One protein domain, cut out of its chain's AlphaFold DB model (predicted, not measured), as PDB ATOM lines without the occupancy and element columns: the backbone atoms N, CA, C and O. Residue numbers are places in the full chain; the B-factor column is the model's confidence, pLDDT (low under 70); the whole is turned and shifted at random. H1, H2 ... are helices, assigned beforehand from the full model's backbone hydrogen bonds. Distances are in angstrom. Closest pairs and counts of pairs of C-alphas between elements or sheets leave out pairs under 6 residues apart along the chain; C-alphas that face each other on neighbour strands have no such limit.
ATOM      1  N   LYS A  21      -0.756   1.661 -20.643       55.75
ATOM      2  CA  LYS A  21      -0.892   0.747 -21.794       55.75
ATOM      3  C   LYS A  21      -2.341   0.586 -22.252       55.75
ATOM      4  O   LYS A  21      -2.578   0.479 -23.454       55.75
ATOM      5  N   ASN A  22      -3.299   0.640 -21.324       59.72
ATOM      6  CA  ASN A  22      -4.720   0.668 -21.669       59.72
ATOM      7  C   ASN A  22      -5.044   1.890 -22.541       59.72
ATOM      8  O   ASN A  22      -5.769   1.767 -23.521       59.72
ATOM      9  N   GLY A  23      -4.456   3.052 -22.238       59.31
ATOM     10  CA  GLY A  23      -4.584   4.245 -23.077       59.31
ATOM     11  C   GLY A  23      -3.886   4.128 -24.434       59.31
ATOM     12  O   GLY A  23      -4.494   4.416 -25.458       59.31
ATOM     13  N   ALA A  24      -2.623   3.695 -24.445       65.75
ATOM     14  CA  ALA A  24      -1.778   3.756 -25.640       65.75
ATOM     15  C   ALA A  24      -2.023   2.645 -26.675       65.75
ATOM     16  O   ALA A  24      -1.625   2.801 -27.821       65.75
ATOM     17  N   ILE A  25      -2.605   1.512 -26.277       75.12
ATOM     18  CA  ILE A  25      -2.793   0.350 -27.161       75.12
ATOM     19  C   ILE A  25      -4.273  -0.012 -27.223       75.12
ATOM     20  O   ILE A  25      -4.877   0.012 -28.289       75.12
ATOM     21  N   VAL A  26      -4.882  -0.303 -26.071       78.62
ATOM     22  CA  VAL A  26      -6.253  -0.828 -26.030       78.62
ATOM     23  C   VAL A  26      -7.263   0.205 -26.515       78.62
ATOM     24  O   VAL A  26      -8.032  -0.097 -27.414       78.62
ATOM     25  N   ARG A  27      -7.246   1.433 -25.985       81.44
ATOM     26  CA  ARG A  27      -8.193   2.484 -26.405       81.44
ATOM     27  C   ARG A  27      -7.989   2.932 -27.848       81.44
ATOM     28  O   ARG A  27      -8.955   3.319 -28.488       81.44
ATOM     29  N   GLN A  28      -6.762   2.864 -28.365       83.31
ATOM     30  CA  GLN A  28      -6.497   3.190 -29.766       83.31
ATOM     31  C   GLN A  28      -7.124   2.159 -30.718       83.31
ATOM     32  O   GLN A  28      -7.577   2.525 -31.797       83.31
ATOM     33  N   VAL A  29      -7.160   0.883 -30.318       86.25
ATOM     34  CA  VAL A  29      -7.701  -0.205 -31.146       86.25
ATOM     35  C   VAL A  29      -9.195  -0.434 -30.882       86.25
ATOM     36  O   VAL A  29      -9.970  -0.605 -31.808       86.25
ATOM     37  N   VAL A  30      -9.641  -0.427 -29.634       87.00
ATOM     38  CA  VAL A  30     -11.027  -0.768 -29.263       87.00
ATOM     39  C   VAL A  30     -11.935   0.467 -29.211       87.00
ATOM     40  O   VAL A  30     -13.150   0.341 -29.311       87.00
ATOM     41  N   GLY A  31     -11.368   1.667 -29.077       86.06
ATOM     42  CA  GLY A  31     -12.138   2.899 -28.922       86.06
ATOM     43  C   GLY A  31     -12.718   3.079 -27.515       86.06
ATOM     44  O   GLY A  31     -12.205   2.543 -26.528       86.06
ATOM     45  N   TYR A  32     -13.775   3.891 -27.431       83.56
ATOM     46  CA  TYR A  32     -14.475   4.252 -26.186       83.56
ATOM     47  C   TYR A  32     -15.899   3.691 -26.111       83.56
ATOM     48  O   TYR A  32     -16.627   3.978 -25.161       83.56
ATOM     49  N   ASP A  33     -16.287   2.909 -27.113       83.62
ATOM     50  CA  ASP A  33     -17.610   2.320 -27.206       83.62
ATOM     51  C   ASP A  33     -17.877   1.303 -26.091       83.62
ATOM     52  O   ASP A  33     -16.973   0.695 -25.507       83.62
ATOM     53  N   ARG A  34     -19.164   1.119 -25.786       83.81
ATOM     54  CA  ARG A  34     -19.612   0.163 -24.776       83.81
ATOM     55  C   ARG A  34     -19.936  -1.170 -25.439       83.81
ATOM     56  O   ARG A  34     -20.887  -1.266 -26.204       83.81
ATOM     57  N   PHE A  35     -19.204  -2.205 -25.052       83.56
ATOM     58  CA  PHE A  35     -19.432  -3.587 -25.471       83.56
ATOM     59  C   PHE A  35     -20.113  -4.366 -24.342       83.56
ATOM     60  O   PHE A  35     -19.675  -4.299 -23.189       83.56
ATOM     61  N   VAL A  36     -21.200  -5.080 -24.648       80.00
ATOM     62  CA  VAL A  36     -21.996  -5.826 -23.659       80.00
ATOM     63  C   VAL A  36     -22.298  -7.228 -24.182       80.00
ATOM     64  O   VAL A  36     -22.562  -7.413 -25.365       80.00
ATOM     65  N   GLY A  37     -22.280  -8.209 -23.279       81.88
ATOM     66  CA  GLY A  37     -22.657  -9.588 -23.574       81.88
ATOM     67  C   GLY A  37     -21.485 -10.498 -23.950       81.88
ATOM     68  O   GLY A  37     -20.362 -10.058 -24.209       81.88
ATOM     69  N   VAL A  38     -21.774 -11.800 -23.955       80.62
ATOM     70  CA  VAL A  38     -20.810 -12.866 -24.266       80.62
ATOM     71  C   VAL A  38     -20.229 -12.749 -25.685       80.62
ATOM     72  O   VAL A  38     -19.007 -12.853 -25.800       80.62
ATOM     73  N   PRO A  39     -21.014 -12.455 -26.746       84.75
ATOM     74  CA  PRO A  39     -20.468 -12.353 -28.105       84.75
ATOM     75  C   PRO A  39     -19.408 -11.253 -28.238       84.75
ATOM     76  O   PRO A  39     -18.331 -11.475 -28.790       84.75
ATOM     77  N   ALA A  40     -19.661 -10.086 -27.635       87.00
ATOM     78  CA  ALA A  40     -18.724  -8.969 -27.652       87.00
ATOM     79  C   ALA A  40     -17.417  -9.305 -26.914       87.00
ATOM     80  O   ALA A  40     -16.326  -8.960 -27.370       87.00
ATOM     81  N   TYR A  41     -17.518 -10.016 -25.785       86.62
ATOM     82  CA  TYR A  41     -16.356 -10.492 -25.034       86.62
ATOM     83  C   TYR A  41     -15.520 -11.499 -25.834       86.62
ATOM     84  O   TYR A  41     -14.297 -11.374 -25.876       86.62
ATOM     85  N   GLN A  42     -16.161 -12.469 -26.490       87.25
ATOM     86  CA  GLN A  42     -15.468 -13.458 -27.320       87.25
ATOM     87  C   GLN A  42     -14.746 -12.790 -28.495       87.25
ATOM     88  O   GLN A  42     -13.578 -13.083 -28.748       87.25
ATOM     89  N   GLN A  43     -15.388 -11.829 -29.162       91.50
ATOM     90  CA  GLN A  43     -14.754 -11.105 -30.263       91.50
ATOM     91  C   GLN A  43     -13.573 -10.245 -29.787       91.50
ATOM     92  O   GLN A  43     -12.535 -10.178 -30.452       91.50
ATOM     93  N   LEU A  44     -13.700  -9.624 -28.610       90.38
ATOM     94  CA  LEU A  44     -12.620  -8.873 -27.971       90.38
ATOM     95  C   LEU A  44     -11.439  -9.782 -27.589       90.38
ATOM     96  O   LEU A  44     -10.283  -9.381 -27.729       90.38
ATOM     97  N   TYR A  45     -11.716 -11.004 -27.129       90.06
ATOM     98  CA  TYR A  45     -10.693 -12.002 -26.828       90.06
ATOM     99  C   TYR A  45      -9.864 -12.352 -28.072       90.06
ATOM    100  O   TYR A  45      -8.635 -12.289 -28.018       90.06
ATOM    101  N   GLU A  46     -10.514 -12.620 -29.208       91.75
ATOM    102  CA  GLU A  46      -9.822 -12.913 -30.472       91.75
ATOM    103  C   GLU A  46      -8.980 -11.727 -30.959       91.75
ATOM    104  O   GLU A  46      -7.815 -11.899 -31.327       91.75
ATOM    105  N   LEU A  47      -9.511 -10.504 -30.861       91.75
ATOM    106  CA  LEU A  47      -8.749  -9.289 -31.159       91.75
ATOM    107  C   LEU A  47      -7.486  -9.180 -30.290       91.75
ATOM    108  O   LEU A  47      -6.411  -8.859 -30.799       91.75
ATOM    109  N   TYR A  48      -7.579  -9.471 -28.989       90.12
ATOM    110  CA  TYR A  48      -6.416  -9.425 -28.103       90.12
ATOM    111  C   TYR A  48      -5.382 -10.511 -28.390       90.12
ATOM    112  O   TYR A  48      -4.193 -10.254 -28.177       90.12
ATOM    113  N   ARG A  49      -5.782 -11.689 -28.887       89.81
ATOM    114  CA  ARG A  49      -4.825 -12.724 -29.318       89.81
ATOM    115  C   ARG A  49      -3.930 -12.197 -30.441       89.81
ATOM    116  O   ARG A  49      -2.706 -12.241 -30.301       89.81
ATOM    117  N   ALA A  50      -4.529 -11.607 -31.474       90.12
ATOM    118  CA  ALA A  50      -3.803 -11.007 -32.593       90.12
ATOM    119  C   ALA A  50      -2.970  -9.792 -32.153       90.12
ATOM    120  O   ALA A  50      -1.764  -9.706 -32.406       90.12
ATOM    121  N   LEU A  51      -3.598  -8.866 -31.417       90.81
ATOM    122  CA  LEU A  51      -2.967  -7.622 -30.982       90.81
ATOM    123  C   LEU A  51      -1.761  -7.884 -30.078       90.81
ATOM    124  O   LEU A  51      -0.764  -7.170 -30.154       90.81
ATOM    125  N   ARG A  52      -1.812  -8.932 -29.249       90.19
ATOM    126  CA  ARG A  52      -0.676  -9.342 -28.423       90.19
ATOM    127  C   ARG A  52       0.542  -9.683 -29.275       90.19
ATOM    128  O   ARG A  52       1.634  -9.252 -28.922       90.19
ATOM    129  N   LEU A  53       0.396 -10.443 -30.358       90.50
ATOM    130  CA  LEU A  53       1.532 -10.750 -31.232       90.50
ATOM    131  C   LEU A  53       2.039  -9.474 -31.904       90.50
ATOM    132  O   LEU A  53       3.228  -9.170 -31.821       90.50
ATOM    133  N   TYR A  54       1.127  -8.670 -32.453       91.62
ATOM    134  CA  TYR A  54       1.477  -7.444 -33.164       91.62
ATOM    135  C   TYR A  54       2.268  -6.459 -32.290       91.62
ATOM    136  O   TYR A  54       3.365  -6.026 -32.644       91.62
ATOM    137  N   VAL A  55       1.755  -6.155 -31.098       90.38
ATOM    138  CA  VAL A  55       2.374  -5.194 -30.177       90.38
ATOM    139  C   VAL A  55       3.727  -5.701 -29.673       90.38
ATOM    140  O   VAL A  55       4.669  -4.922 -29.511       90.38
ATOM    141  N   ASN A  56       3.847  -7.000 -29.399       90.31
ATOM    142  CA  ASN A  56       5.046  -7.555 -28.767       90.31
ATOM    143  C   ASN A  56       6.198  -7.703 -29.750       90.31
ATOM    144  O   ASN A  56       7.348  -7.446 -29.383       90.31
ATOM    145  N   CYS A  57       5.863  -8.105 -30.970       90.56
ATOM    146  CA  CYS A  57       6.813  -8.394 -32.027       90.56
ATOM    147  C   CYS A  57       7.155  -7.141 -32.833       90.56
ATOM    148  O   CYS A  57       8.333  -6.908 -33.089       90.56
ATOM    149  N   PHE A  58       6.165  -6.304 -33.167       91.62
ATOM    150  CA  PHE A  58       6.294  -5.320 -34.249       91.62
ATOM    151  C   PHE A  58       6.031  -3.864 -33.854       91.62
ATOM    152  O   PHE A  58       6.317  -2.979 -34.654       91.62
ATOM    153  N   GLN A  59       5.551  -3.570 -32.639       90.38
ATOM    154  CA  GLN A  59       5.339  -2.183 -32.204       90.38
ATOM    155  C   GLN A  59       6.512  -1.668 -31.345       90.38
ATOM    156  O   GLN A  59       6.577  -1.938 -30.138       90.38
ATOM    157  N   PRO A  60       7.463  -0.905 -31.919       91.81
ATOM    158  CA  PRO A  60       8.543  -0.320 -31.143       91.81
ATOM    159  C   PRO A  60       8.004   0.799 -30.249       91.81
ATOM    160  O   PRO A  60       7.179   1.615 -30.652       91.81
ATOM    161  N   SER A  61       8.497   0.856 -29.013       88.44
ATOM    162  CA  SER A  61       8.169   1.941 -28.085       88.44
ATOM    163  C   SER A  61       9.432   2.527 -27.473       88.44
ATOM    164  O   SER A  61      10.389   1.800 -27.189       88.44
ATOM    165  N   GLU A  92      18.364 -10.505 -21.116       86.31
ATOM    166  CA  GLU A  92      19.011 -11.782 -20.774       86.31
ATOM    167  C   GLU A  92      18.362 -12.540 -19.595       86.31
ATOM    168  O   GLU A  92      18.945 -13.448 -19.019       86.31
ATOM    169  N   VAL A  93      17.112 -12.208 -19.246       89.31
ATOM    170  CA  VAL A  93      16.359 -12.869 -18.163       89.31
ATOM    171  C   VAL A  93      15.860 -14.261 -18.578       89.31
ATOM    172  O   VAL A  93      15.482 -15.067 -17.733       89.31
ATOM    173  N   LEU A  94      15.809 -14.544 -19.884       83.50
ATOM    174  CA  LEU A  94      15.307 -15.809 -20.415       83.50
ATOM    175  C   LEU A  94      16.437 -16.810 -20.685       83.50
ATOM    176  O   LEU A  94      17.489 -16.404 -21.178       83.50
ATOM    177  N   PRO A  95      16.190 -18.120 -20.491       90.06
ATOM    178  CA  PRO A  95      17.057 -19.168 -21.019       90.06
ATOM    179  C   PRO A  95      17.247 -19.033 -22.536       90.06
ATOM    180  O   PRO A  95      16.312 -18.658 -23.252       90.06
ATOM    181  N   ALA A  96      18.433 -19.402 -23.029       88.00
ATOM    182  CA  ALA A  96      18.788 -19.293 -24.446       88.00
ATOM    183  C   ALA A  96      17.801 -20.030 -25.370       88.00
ATOM    184  O   ALA A  96      17.407 -19.484 -26.399       88.00
ATOM    185  N   SER A  97      17.323 -21.212 -24.960       86.75
ATOM    186  CA  SER A  97      16.306 -21.978 -25.696       86.75
ATOM    187  C   SER A  97      15.023 -21.170 -25.907       86.75
ATOM    188  O   SER A  97      14.559 -21.010 -27.033       86.75
ATOM    189  N   LYS A  98      14.494 -20.560 -24.840       85.38
ATOM    190  CA  LYS A  98      13.261 -19.768 -24.910       85.38
ATOM    191  C   LYS A  98      13.439 -18.482 -25.716       85.38
ATOM    192  O   LYS A  98      12.515 -18.058 -26.409       85.38
ATOM    193  N   ALA A  99      14.608 -17.852 -25.631       86.25
ATOM    194  CA  ALA A  99      14.923 -16.682 -26.445       86.25
ATOM    195  C   ALA A  99      14.951 -17.027 -27.946       86.25
ATOM    196  O   ALA A  99      14.416 -16.262 -28.753       86.25
ATOM    197  N   GLN A 100      15.509 -18.189 -28.302       88.62
ATOM    198  CA  GLN A 100      15.557 -18.690 -29.673       88.62
ATOM    199  C   GLN A 100      14.163 -19.051 -30.206       88.62
ATOM    200  O   GLN A 100      13.821 -18.635 -31.310       88.62
ATOM    201  N   GLU A 101      13.327 -19.731 -29.416       87.25
ATOM    202  CA  GLU A 101      11.933 -20.025 -29.788       87.25
ATOM    203  C   GLU A 101      11.148 -18.745 -30.117       87.25
ATOM    204  O   GLU A 101      10.485 -18.646 -31.148       87.25
ATOM    205  N   LEU A 102      11.253 -17.717 -29.267       85.88
ATOM    206  CA  LEU A 102      10.573 -16.439 -29.501       85.88
ATOM    207  C   LEU A 102      11.098 -15.718 -30.749       85.88
ATOM    208  O   LEU A 102      10.339 -15.019 -31.421       85.88
ATOM    209  N   GLN A 103      12.385 -15.880 -31.060       88.06
ATOM    210  CA  GLN A 103      12.982 -15.331 -32.271       88.06
ATOM    211  C   GLN A 103      12.498 -16.065 -33.528       88.06
ATOM    212  O   GLN A 103      12.212 -15.406 -34.524       88.06
ATOM    213  N   GLN A 104      12.351 -17.389 -33.475       88.44
ATOM    214  CA  GLN A 104      11.780 -18.179 -34.570       88.44
ATOM    215  C   GLN A 104      10.329 -17.776 -34.837       88.44
ATOM    216  O   GLN A 104       9.968 -17.513 -35.982       88.44
ATOM    217  N   VAL A 105       9.525 -17.620 -33.780       86.44
ATOM    218  CA  VAL A 105       8.155 -17.102 -33.894       86.44
ATOM    219  C   VAL A 105       8.144 -15.721 -34.553       86.44
ATOM    220  O   VAL A 105       7.362 -15.481 -35.465       86.44
ATOM    221  N   PHE A 106       9.021 -14.810 -34.126       89.31
ATOM    222  CA  PHE A 106       9.117 -13.480 -34.730       89.31
ATOM    223  C   PHE A 106       9.477 -13.524 -36.220       89.31
ATOM    224  O   PHE A 106       8.891 -12.780 -36.997       89.31
ATOM    225  N   GLN A 107      10.419 -14.385 -36.610       89.12
ATOM    226  CA  GLN A 107      10.868 -14.523 -37.999       89.12
ATOM    227  C   GLN A 107       9.815 -15.162 -38.906       89.12
ATOM    228  O   GLN A 107       9.772 -14.852 -40.092       89.12
ATOM    229  N   ALA A 108       8.976 -16.039 -38.358       88.81
ATOM    230  CA  ALA A 108       7.938 -16.713 -39.121       88.81
ATOM    231  C   ALA A 108       6.680 -15.857 -39.331       88.81
ATOM    232  O   ALA A 108       5.914 -16.140 -40.245       88.81
ATOM    233  N   LEU A 109       6.444 -14.838 -38.500       90.69
ATOM    234  CA  LEU A 109       5.254 -13.992 -38.588       90.69
ATOM    235  C   LEU A 109       5.381 -12.934 -39.694       90.69
ATOM    236  O   LEU A 109       6.303 -12.120 -39.681       90.69
ATOM    237  N   ASP A 110       4.385 -12.875 -40.575       91.31
ATOM    238  CA  ASP A 110       4.177 -11.781 -41.518       91.31
ATOM    239  C   ASP A 110       3.484 -10.595 -40.810       91.31
ATOM    240  O   ASP A 110       2.317 -10.696 -40.400       91.31
ATOM    241  N   PRO A 111       4.164  -9.442 -40.649       91.31
ATOM    242  CA  PRO A 111       3.585  -8.281 -39.984       91.31
ATOM    243  C   PRO A 111       2.415  -7.651 -40.752       91.31
ATOM    244  O   PRO A 111       1.565  -7.016 -40.121       91.31
ATOM    245  N   VAL A 112       2.359  -7.795 -42.081       92.75
ATOM    246  CA  VAL A 112       1.291  -7.233 -42.920       92.75
ATOM    247  C   VAL A 112       0.020  -8.053 -42.740       92.75
ATOM    248  O   VAL A 112      -0.999  -7.492 -42.331       92.75
ATOM    249  N   CYS A 113       0.096  -9.376 -42.916       91.94
ATOM    250  CA  CYS A 113      -1.049 -10.270 -42.710       91.94
ATOM    251  C   CYS A 113      -1.578 -10.192 -41.271       91.94
ATOM    252  O   CYS A 113      -2.787 -10.134 -41.045       91.94
ATOM    253  N   LEU A 114      -0.684 -10.112 -40.278       92.38
ATOM    254  CA  LEU A 114      -1.082  -9.944 -38.880       92.38
ATOM    255  C   LEU A 114      -1.833  -8.631 -38.644       92.38
ATOM    256  O   LEU A 114      -2.834  -8.605 -37.926       92.38
ATOM    257  N   PHE A 115      -1.380  -7.537 -39.254       92.88
ATOM    258  CA  PHE A 115      -2.057  -6.251 -39.135       92.88
ATOM    259  C   PHE A 115      -3.426  -6.242 -39.831       92.88
ATOM    260  O   PHE A 115      -4.382  -5.666 -39.303       92.88
ATOM    261  N   GLU A 116      -3.552  -6.907 -40.980       93.44
ATOM    262  CA  GLU A 116      -4.833  -7.092 -41.668       93.44
ATOM    263  C   GLU A 116      -5.822  -7.893 -40.822       93.44
ATOM    264  O   GLU A 116      -6.968  -7.466 -40.660       93.44
ATOM    265  N   GLN A 117      -5.377  -8.980 -40.187       93.44
ATOM    266  CA  GLN A 117      -6.219  -9.732 -39.256       93.44
ATOM    267  C   GLN A 117      -6.661  -8.888 -38.059       93.44
ATOM    268  O   GLN A 117      -7.840  -8.914 -37.704       93.44
ATOM    269  N   VAL A 118      -5.763  -8.089 -37.466       93.25
ATOM    270  CA  VAL A 118      -6.125  -7.167 -36.373       93.25
ATOM    271  C   VAL A 118      -7.231  -6.206 -36.814       93.25
ATOM    272  O   VAL A 118      -8.217  -6.056 -36.093       93.25
ATOM    273  N   LYS A 119      -7.126  -5.599 -38.006       94.00
ATOM    274  CA  LYS A 119      -8.179  -4.722 -38.552       94.00
ATOM    275  C   LYS A 119      -9.500  -5.460 -38.742       94.00
ATOM    276  O   LYS A 119     -10.562  -4.933 -38.420       94.00
ATOM    277  N   ALA A 120      -9.444  -6.679 -39.258       93.44
ATOM    278  CA  ALA A 120     -10.635  -7.451 -39.563       93.44
ATOM    279  C   ALA A 120     -11.366  -7.925 -38.288       93.44
ATOM    280  O   ALA A 120     -12.597  -7.918 -38.231       93.44
ATOM    281  N   LEU A 121     -10.613  -8.273 -37.239       93.44
ATOM    282  CA  LEU A 121     -11.129  -8.581 -35.900       93.44
ATOM    283  C   LEU A 121     -11.677  -7.335 -35.194       93.44
ATOM    284  O   LEU A 121     -12.694  -7.410 -34.508       93.44
ATOM    285  N   GLN A 122     -11.034  -6.182 -35.383       93.88
ATOM    286  CA  GLN A 122     -11.505  -4.896 -34.870       93.88
ATOM    287  C   GLN A 122     -12.856  -4.514 -35.494       93.88
ATOM    288  O   GLN A 122     -13.779  -4.142 -34.776       93.88
ATOM    289  N   GLN A 123     -13.004  -4.669 -36.814       91.88
ATOM    290  CA  GLN A 123     -14.281  -4.451 -37.499       91.88
ATOM    291  C   GLN A 123     -15.373  -5.384 -36.970       91.88
ATOM    292  O   GLN A 123     -16.473  -4.920 -36.683       91.88
ATOM    293  N   ALA A 124     -15.060  -6.671 -36.779       91.31
ATOM    294  CA  ALA A 124     -15.993  -7.629 -36.193       91.31
ATOM    295  C   ALA A 124     -16.410  -7.229 -34.766       91.31
ATOM    296  O   ALA A 124     -17.582  -7.326 -34.417       91.31
ATOM    297  N   LEU A 125     -15.478  -6.708 -33.956       91.00
ATOM    298  CA  LEU A 125     -15.781  -6.211 -32.613       91.00
ATOM    299  C   LEU A 125     -16.746  -5.022 -32.642       91.00
ATOM    300  O   LEU A 125     -17.686  -4.985 -31.851       91.00
ATOM    301  N   PHE A 126     -16.541  -4.064 -33.548       90.50
ATOM    302  CA  PHE A 126     -17.355  -2.846 -33.618       90.50
ATOM    303  C   PHE A 126     -18.828  -3.109 -33.932       90.50
ATOM    304  O   PHE A 126     -19.681  -2.329 -33.511       90.50
ATOM    305  N   VAL A 127     -19.153  -4.243 -34.559       88.19
ATOM    306  CA  VAL A 127     -20.545  -4.683 -34.745       88.19
ATOM    307  C   VAL A 127     -21.270  -4.881 -33.405       88.19
ATOM    308  O   VAL A 127     -22.479  -4.687 -33.328       88.19
ATOM    309  N   HIS A 128     -20.544  -5.212 -32.335       84.19
ATOM    310  CA  HIS A 128     -21.094  -5.419 -30.993       84.19
ATOM    311  C   HIS A 128     -21.141  -4.149 -30.127       84.19
ATOM    312  O   HIS A 128     -21.397  -4.233 -28.922       84.19
ATOM    313  N   SER A 129     -20.840  -2.979 -30.695       85.62
ATOM    314  CA  SER A 129     -20.920  -1.722 -29.958       85.62
ATOM    315  C   SER A 129     -22.374  -1.343 -29.666       85.62
ATOM    316  O   SER A 129     -23.215  -1.340 -30.560       85.62
ATOM    317  N   ALA A 130     -22.655  -0.921 -28.432       73.31
ATOM    318  CA  ALA A 130     -23.960  -0.394 -28.031       73.31
ATOM    319  C   ALA A 130     -24.330   0.947 -28.701       73.31
ATOM    320  O   ALA A 130     -25.455   1.410 -28.533       73.31
ATOM    321  N   SER A 131     -23.394   1.595 -29.411       66.75
ATOM    322  CA  SER A 131     -23.669   2.787 -30.228       66.75
ATOM    323  C   SER A 131     -24.258   2.452 -31.604       66.75
ATOM    324  O   SER A 131     -24.806   3.334 -32.262       66.75
ATOM    325  N   VAL A 132     -24.199   1.184 -32.026       63.16
ATOM    326  CA  VAL A 132     -24.882   0.687 -33.225       63.16
ATOM    327  C   VAL A 132     -26.333   0.377 -32.844       63.16
ATOM    328  O   VAL A 132     -26.573  -0.267 -31.824       63.16
ATOM    329  N   SER A 133     -27.298   0.871 -33.633       56.00
ATOM    330  CA  SER A 133     -28.743   0.704 -33.396       56.00
ATOM    331  C   SER A 133     -29.112  -0.728 -32.989       56.00
ATOM    332  O   SER A 133     -28.507  -1.663 -33.521       56.00
ATOM    333  N   PRO A 134     -30.110  -0.919 -32.099       55.09
ATOM    334  CA  PRO A 134     -30.514  -2.245 -31.647       55.09
ATOM    335  C   PRO A 134     -30.895  -3.092 -32.861       55.09
ATOM    336  O   PRO A 134     -31.900  -2.840 -33.525       55.09
ATOM    337  N   ARG A 135     -30.034  -4.060 -33.188       57.66
ATOM    338  CA  ARG A 135     -30.335  -5.079 -34.189       57.66
ATOM    339  C   ARG A 135     -31.406  -5.994 -33.620       57.66
ATOM    340  O   ARG A 135     -31.450  -6.212 -32.410       57.66
ATOM    341  N   SER A 136     -32.265  -6.487 -34.501       54.09
ATOM    342  CA  SER A 136     -33.360  -7.393 -34.174       54.09
ATOM    343  C   SER A 136     -32.882  -8.496 -33.228       54.09
ATOM    344  O   SER A 136     -31.872  -9.153 -33.495       54.09
ATOM    345  N   GLU A 137     -33.589  -8.679 -32.112       44.75
ATOM    346  CA  GLU A 137     -33.313  -9.749 -31.154       44.75
ATOM    347  C   GLU A 137     -33.305 -11.099 -31.897       44.75
ATOM    348  O   GLU A 137     -34.327 -11.525 -32.429       44.75
ATOM    349  N   GLY A 138     -32.133 -11.741 -31.994       55.91
ATOM    350  CA  GLY A 138     -31.966 -13.055 -32.635       55.91
ATOM    351  C   GLY A 138     -30.925 -13.144 -33.759       55.91
ATOM    352  O   GLY A 138     -30.619 -14.249 -34.200       55.91
ATOM    353  N   GLU A 139     -30.335 -12.034 -34.211       63.25
ATOM    354  CA  GLU A 139     -29.288 -12.086 -35.241       63.25
ATOM    355  C   GLU A 139     -27.940 -12.540 -34.638       63.25
ATOM    356  O   GLU A 139     -27.230 -11.780 -33.973       63.25
ATOM    357  N   LEU A 140     -27.591 -13.816 -34.836       66.31
ATOM    358  CA  LEU A 140     -26.316 -14.387 -34.396       66.31
ATOM    359  C   LEU A 140     -25.176 -13.859 -35.275       66.31
ATOM    360  O   LEU A 140     -24.950 -14.341 -36.383       66.31
ATOM    361  N   ILE A 141     -24.434 -12.875 -34.769       73.69
ATOM    362  CA  ILE A 141     -23.202 -12.415 -35.416       73.69
ATOM    363  C   ILE A 141     -22.135 -13.507 -35.241       73.69
ATOM    364  O   ILE A 141     -21.808 -13.851 -34.098       73.69
ATOM    365  N   PRO A 142     -21.581 -14.067 -36.332       83.06
ATOM    366  CA  PRO A 142     -20.575 -15.110 -36.229       83.06
ATOM    367  C   PRO A 142     -19.276 -14.556 -35.635       83.06
ATOM    368  O   PRO A 142     -18.772 -13.516 -36.060       83.06
ATOM    369  N   LEU A 143     -18.714 -15.289 -34.671       87.50
ATOM    370  CA  LEU A 143     -17.417 -14.973 -34.076       87.50
ATOM    371  C   LEU A 143     -16.316 -15.090 -35.132       87.50
ATOM    372  O   LEU A 143     -16.063 -16.178 -35.661       87.50
ATOM    373  N   ARG A 144     -15.592 -13.998 -35.375       90.50
ATOM    374  CA  ARG A 144     -14.380 -14.032 -36.190       90.50
ATOM    375  C   ARG A 144     -13.200 -14.446 -35.319       90.50
ATOM    376  O   ARG A 144     -12.816 -13.712 -34.409       90.50
ATOM    377  N   ARG A 145     -12.633 -15.617 -35.612       91.38
ATOM    378  CA  ARG A 145     -11.492 -16.192 -34.886       91.38
ATOM    379  C   ARG A 145     -10.167 -15.704 -35.454       91.38
ATOM    380  O   ARG A 145     -10.037 -15.529 -36.662       91.38
ATOM    381  N   PHE A 146      -9.194 -15.508 -34.573       90.38
ATOM    382  CA  PHE A 146      -7.815 -15.249 -34.957       90.38
ATOM    383  C   PHE A 146      -7.101 -16.565 -35.304       90.38
ATOM    384  O   PHE A 146      -7.108 -17.502 -34.495       90.38
ATOM    385  N   CYS A 147      -6.462 -16.607 -36.475       87.25
ATOM    386  CA  CYS A 147      -5.705 -17.745 -36.997       87.25
ATOM    387  C   CYS A 147      -4.238 -17.328 -37.142       87.25
ATOM    388  O   CYS A 147      -3.936 -16.373 -37.859       87.25
ATOM    389  N   VAL A 148      -3.323 -17.989 -36.429       84.56
ATOM    390  CA  VAL A 148      -1.897 -17.612 -36.479       84.56
ATOM    391  C   VAL A 148      -1.268 -18.109 -37.772       84.56
ATOM    392  O   VAL A 148      -0.397 -17.445 -38.322       84.56
ATOM    393  N   GLU A 149      -1.734 -19.253 -38.255       84.19
ATOM    394  CA  GLU A 149      -1.270 -19.958 -39.442       84.19
ATOM    395  C   GLU A 149      -1.409 -19.080 -40.691       84.19
ATOM    396  O   GLU A 149      -0.481 -18.990 -41.490       84.19
ATOM    397  N   ASP A 150      -2.505 -18.326 -40.782       83.31
ATOM    398  CA  ASP A 150      -2.766 -17.334 -41.832       83.31
ATOM    399  C   ASP A 150      -1.796 -16.131 -41.788       83.31
ATOM    400  O   ASP A 150      -1.733 -15.338 -42.725       83.31
ATOM    401  N   CYS A 151      -1.065 -15.948 -40.684       85.06
ATOM    402  CA  CYS A 151      -0.019 -14.934 -40.536       85.06
ATOM    403  C   CYS A 151       1.392 -15.502 -40.679       85.06
ATOM    404  O   CYS A 151       2.346 -14.749 -40.492       85.06
ATOM    405  N   LEU A 152       1.566 -16.800 -40.929       85.38
ATOM    406  CA  LEU A 152       2.896 -17.373 -41.103       85.38
ATOM    407  C   LEU A 152       3.375 -17.147 -42.537       85.38
ATOM    408  O   LEU A 152       2.651 -17.385 -43.502       85.38
ATOM    409  N   MET A 153       4.626 -16.716 -42.689       74.00
ATOM    410  CA  MET A 153       5.261 -16.633 -43.999       74.00
ATOM    411  C   MET A 153       5.321 -18.034 -44.623       74.00
ATOM    412  O   MET A 153       5.751 -18.994 -43.977       74.00
ATOM    413  N   ALA A 154       4.938 -18.144 -45.898       60.22
ATOM    414  CA  ALA A 154       4.815 -19.416 -46.622       60.22
ATOM    415  C   ALA A 154       6.088 -20.293 -46.602       60.22
ATOM    416  O   ALA A 154       6.011 -21.506 -46.774       60.22
ATOM    417  N   SER A 155       7.260 -19.702 -46.354       57.44
ATOM    418  CA  SER A 155       8.552 -20.389 -46.244       57.44
ATOM    419  C   SER A 155       8.828 -21.067 -44.890       57.44
ATOM    420  O   SER A 155       9.807 -21.802 -44.793       57.44
ATOM    421  N   PHE A 156       7.997 -20.864 -43.858       51.84
ATOM    422  CA  PHE A 156       8.230 -21.365 -42.487       51.84
ATOM    423  C   PHE A 156       7.106 -22.255 -41.928       51.84
ATOM    424  O   PHE A 156       7.185 -22.709 -40.785       51.84
ATOM    425  N   ALA A 157       6.099 -22.574 -42.744       48.00
ATOM    426  CA  ALA A 157       4.934 -23.365 -42.349       48.00
ATOM    427  C   ALA A 157       5.215 -24.771 -41.751       48.00
ATOM    428  O   ALA A 157       4.413 -25.190 -40.919       48.00
ATOM    429  N   PRO A 158       6.300 -25.521 -42.070       45.38
ATOM    430  CA  PRO A 158       6.387 -26.913 -41.619       45.38
ATOM    431  C   PRO A 158       7.144 -27.137 -40.295       45.38
ATOM    432  O   PRO A 158       7.469 -28.282 -40.001       45.38
ATOM    433  N   SER A 159       7.458 -26.113 -39.482       47.47
ATOM    434  CA  SER A 159       8.309 -26.328 -38.281       47.47
ATOM    435  C   SER A 159       7.887 -25.650 -36.972       47.47
ATOM    436  O   SER A 159       8.610 -25.752 -35.983       47.47
ATOM    437  N   LEU A 160       6.718 -25.009 -36.905       46.44
ATOM    438  CA  LEU A 160       6.218 -24.430 -35.653       46.44
ATOM    439  C   LEU A 160       5.180 -25.358 -35.025       46.44
ATOM    440  O   LEU A 160       4.107 -25.569 -35.585       46.44
ATOM    441  N   THR A 161       5.486 -25.904 -33.847       43.09
ATOM    442  CA  THR A 161       4.473 -26.568 -33.028       43.09
ATOM    443  C   THR A 161       3.467 -25.511 -32.540       43.09
ATOM    444  O   THR A 161       3.879 -24.496 -31.962       43.09
ATOM    445  N   PRO A 162       2.151 -25.713 -32.746       45.00
ATOM    446  CA  PRO A 162       1.102 -24.774 -32.324       45.00
ATOM    447  C   PRO A 162       1.156 -24.402 -30.831       45.00
ATOM    448  O   PRO A 162       0.721 -23.320 -30.435       45.00
ATOM    449  N   ASP A 163       1.762 -25.260 -30.006       43.16
ATOM    450  CA  ASP A 163       1.856 -25.104 -28.553       43.16
ATOM    451  C   ASP A 163       2.779 -23.960 -28.094       43.16
ATOM    452  O   ASP A 163       2.613 -23.426 -26.996       43.16
ATOM    453  N   ALA A 164       3.732 -23.509 -28.920       43.16
ATOM    454  CA  ALA A 164       4.659 -22.437 -28.530       43.16
ATOM    455  C   ALA A 164       4.035 -21.025 -28.599       43.16
ATOM    456  O   ALA A 164       4.523 -20.084 -27.959       43.16
ATOM    457  N   LEU A 165       2.944 -20.867 -29.355       46.78
ATOM    458  CA  LEU A 165       2.283 -19.587 -29.636       46.78
ATOM    459  C   LEU A 165       1.104 -19.281 -28.700       46.78
ATOM    460  O   LEU A 165       0.573 -18.164 -28.709       46.78
TER     461      LEU A 165
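Overview. This is residues 21 to 61 and 92 to 165 of the 264 residues of an uncharacterized protein of Ktedonobacteria bacterium brp13 (UniProt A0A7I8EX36). Two long helices, H2 and H4, lie side by side and run opposite ways; H1 packs across H4's residues 122 to 126, H3 stands at one end, and residues 127 to 165, with no named element, loop out and run back along the pair. The printed part has 115 residues, with four named helices in the order H1 H2 H3 H4 and no named strand: all helix. It is only just loose, close to compact, with a radius of gyration of the C-alphas of 16.5 A, and elongated, 52 by 31 by 22 A.

Arrangement. H1, residues 21 to 30, touches H4, residues 111 to 126, with H4's residues 122 to 126 alone; the closest C-alphas, of Val 30 and Gln 122, are 7.0 A apart. H2, residues 38 to 58, touches H4 at a shallow tilt of 23 degrees, opposite ways; their closest C-alphas, of Leu 47 and Leu 121, are 5.4 A apart. H3, residues 96 to 108, is close to but not clearly touching H2; their closest C-alphas, of Cys 57 and Phe 106, are 6.2 A apart. Every O i to N i+4 pair is within hydrogen-bond range in H3 and H4, 4 of 6 in H1 and 16 of 17 in H2.

Along the chain. H1 begins at C-alpha 21 (-0.892, 0.747, -21.794). H2 spans 29.9 A, with a kink of 25 degrees near residue 50. H3 spans 18.4 A. H4 spans 22.6 A and ends at C-alpha 126 (-17.355, -2.846, -33.618).

Size, cuts and confidence. Residues 62 to 91 are not printed, and C-alphas 61 and 92 are 19.0 A apart. pLDDT is under 70 at residues 21 to 24, 131 to 140 and 154 to 165.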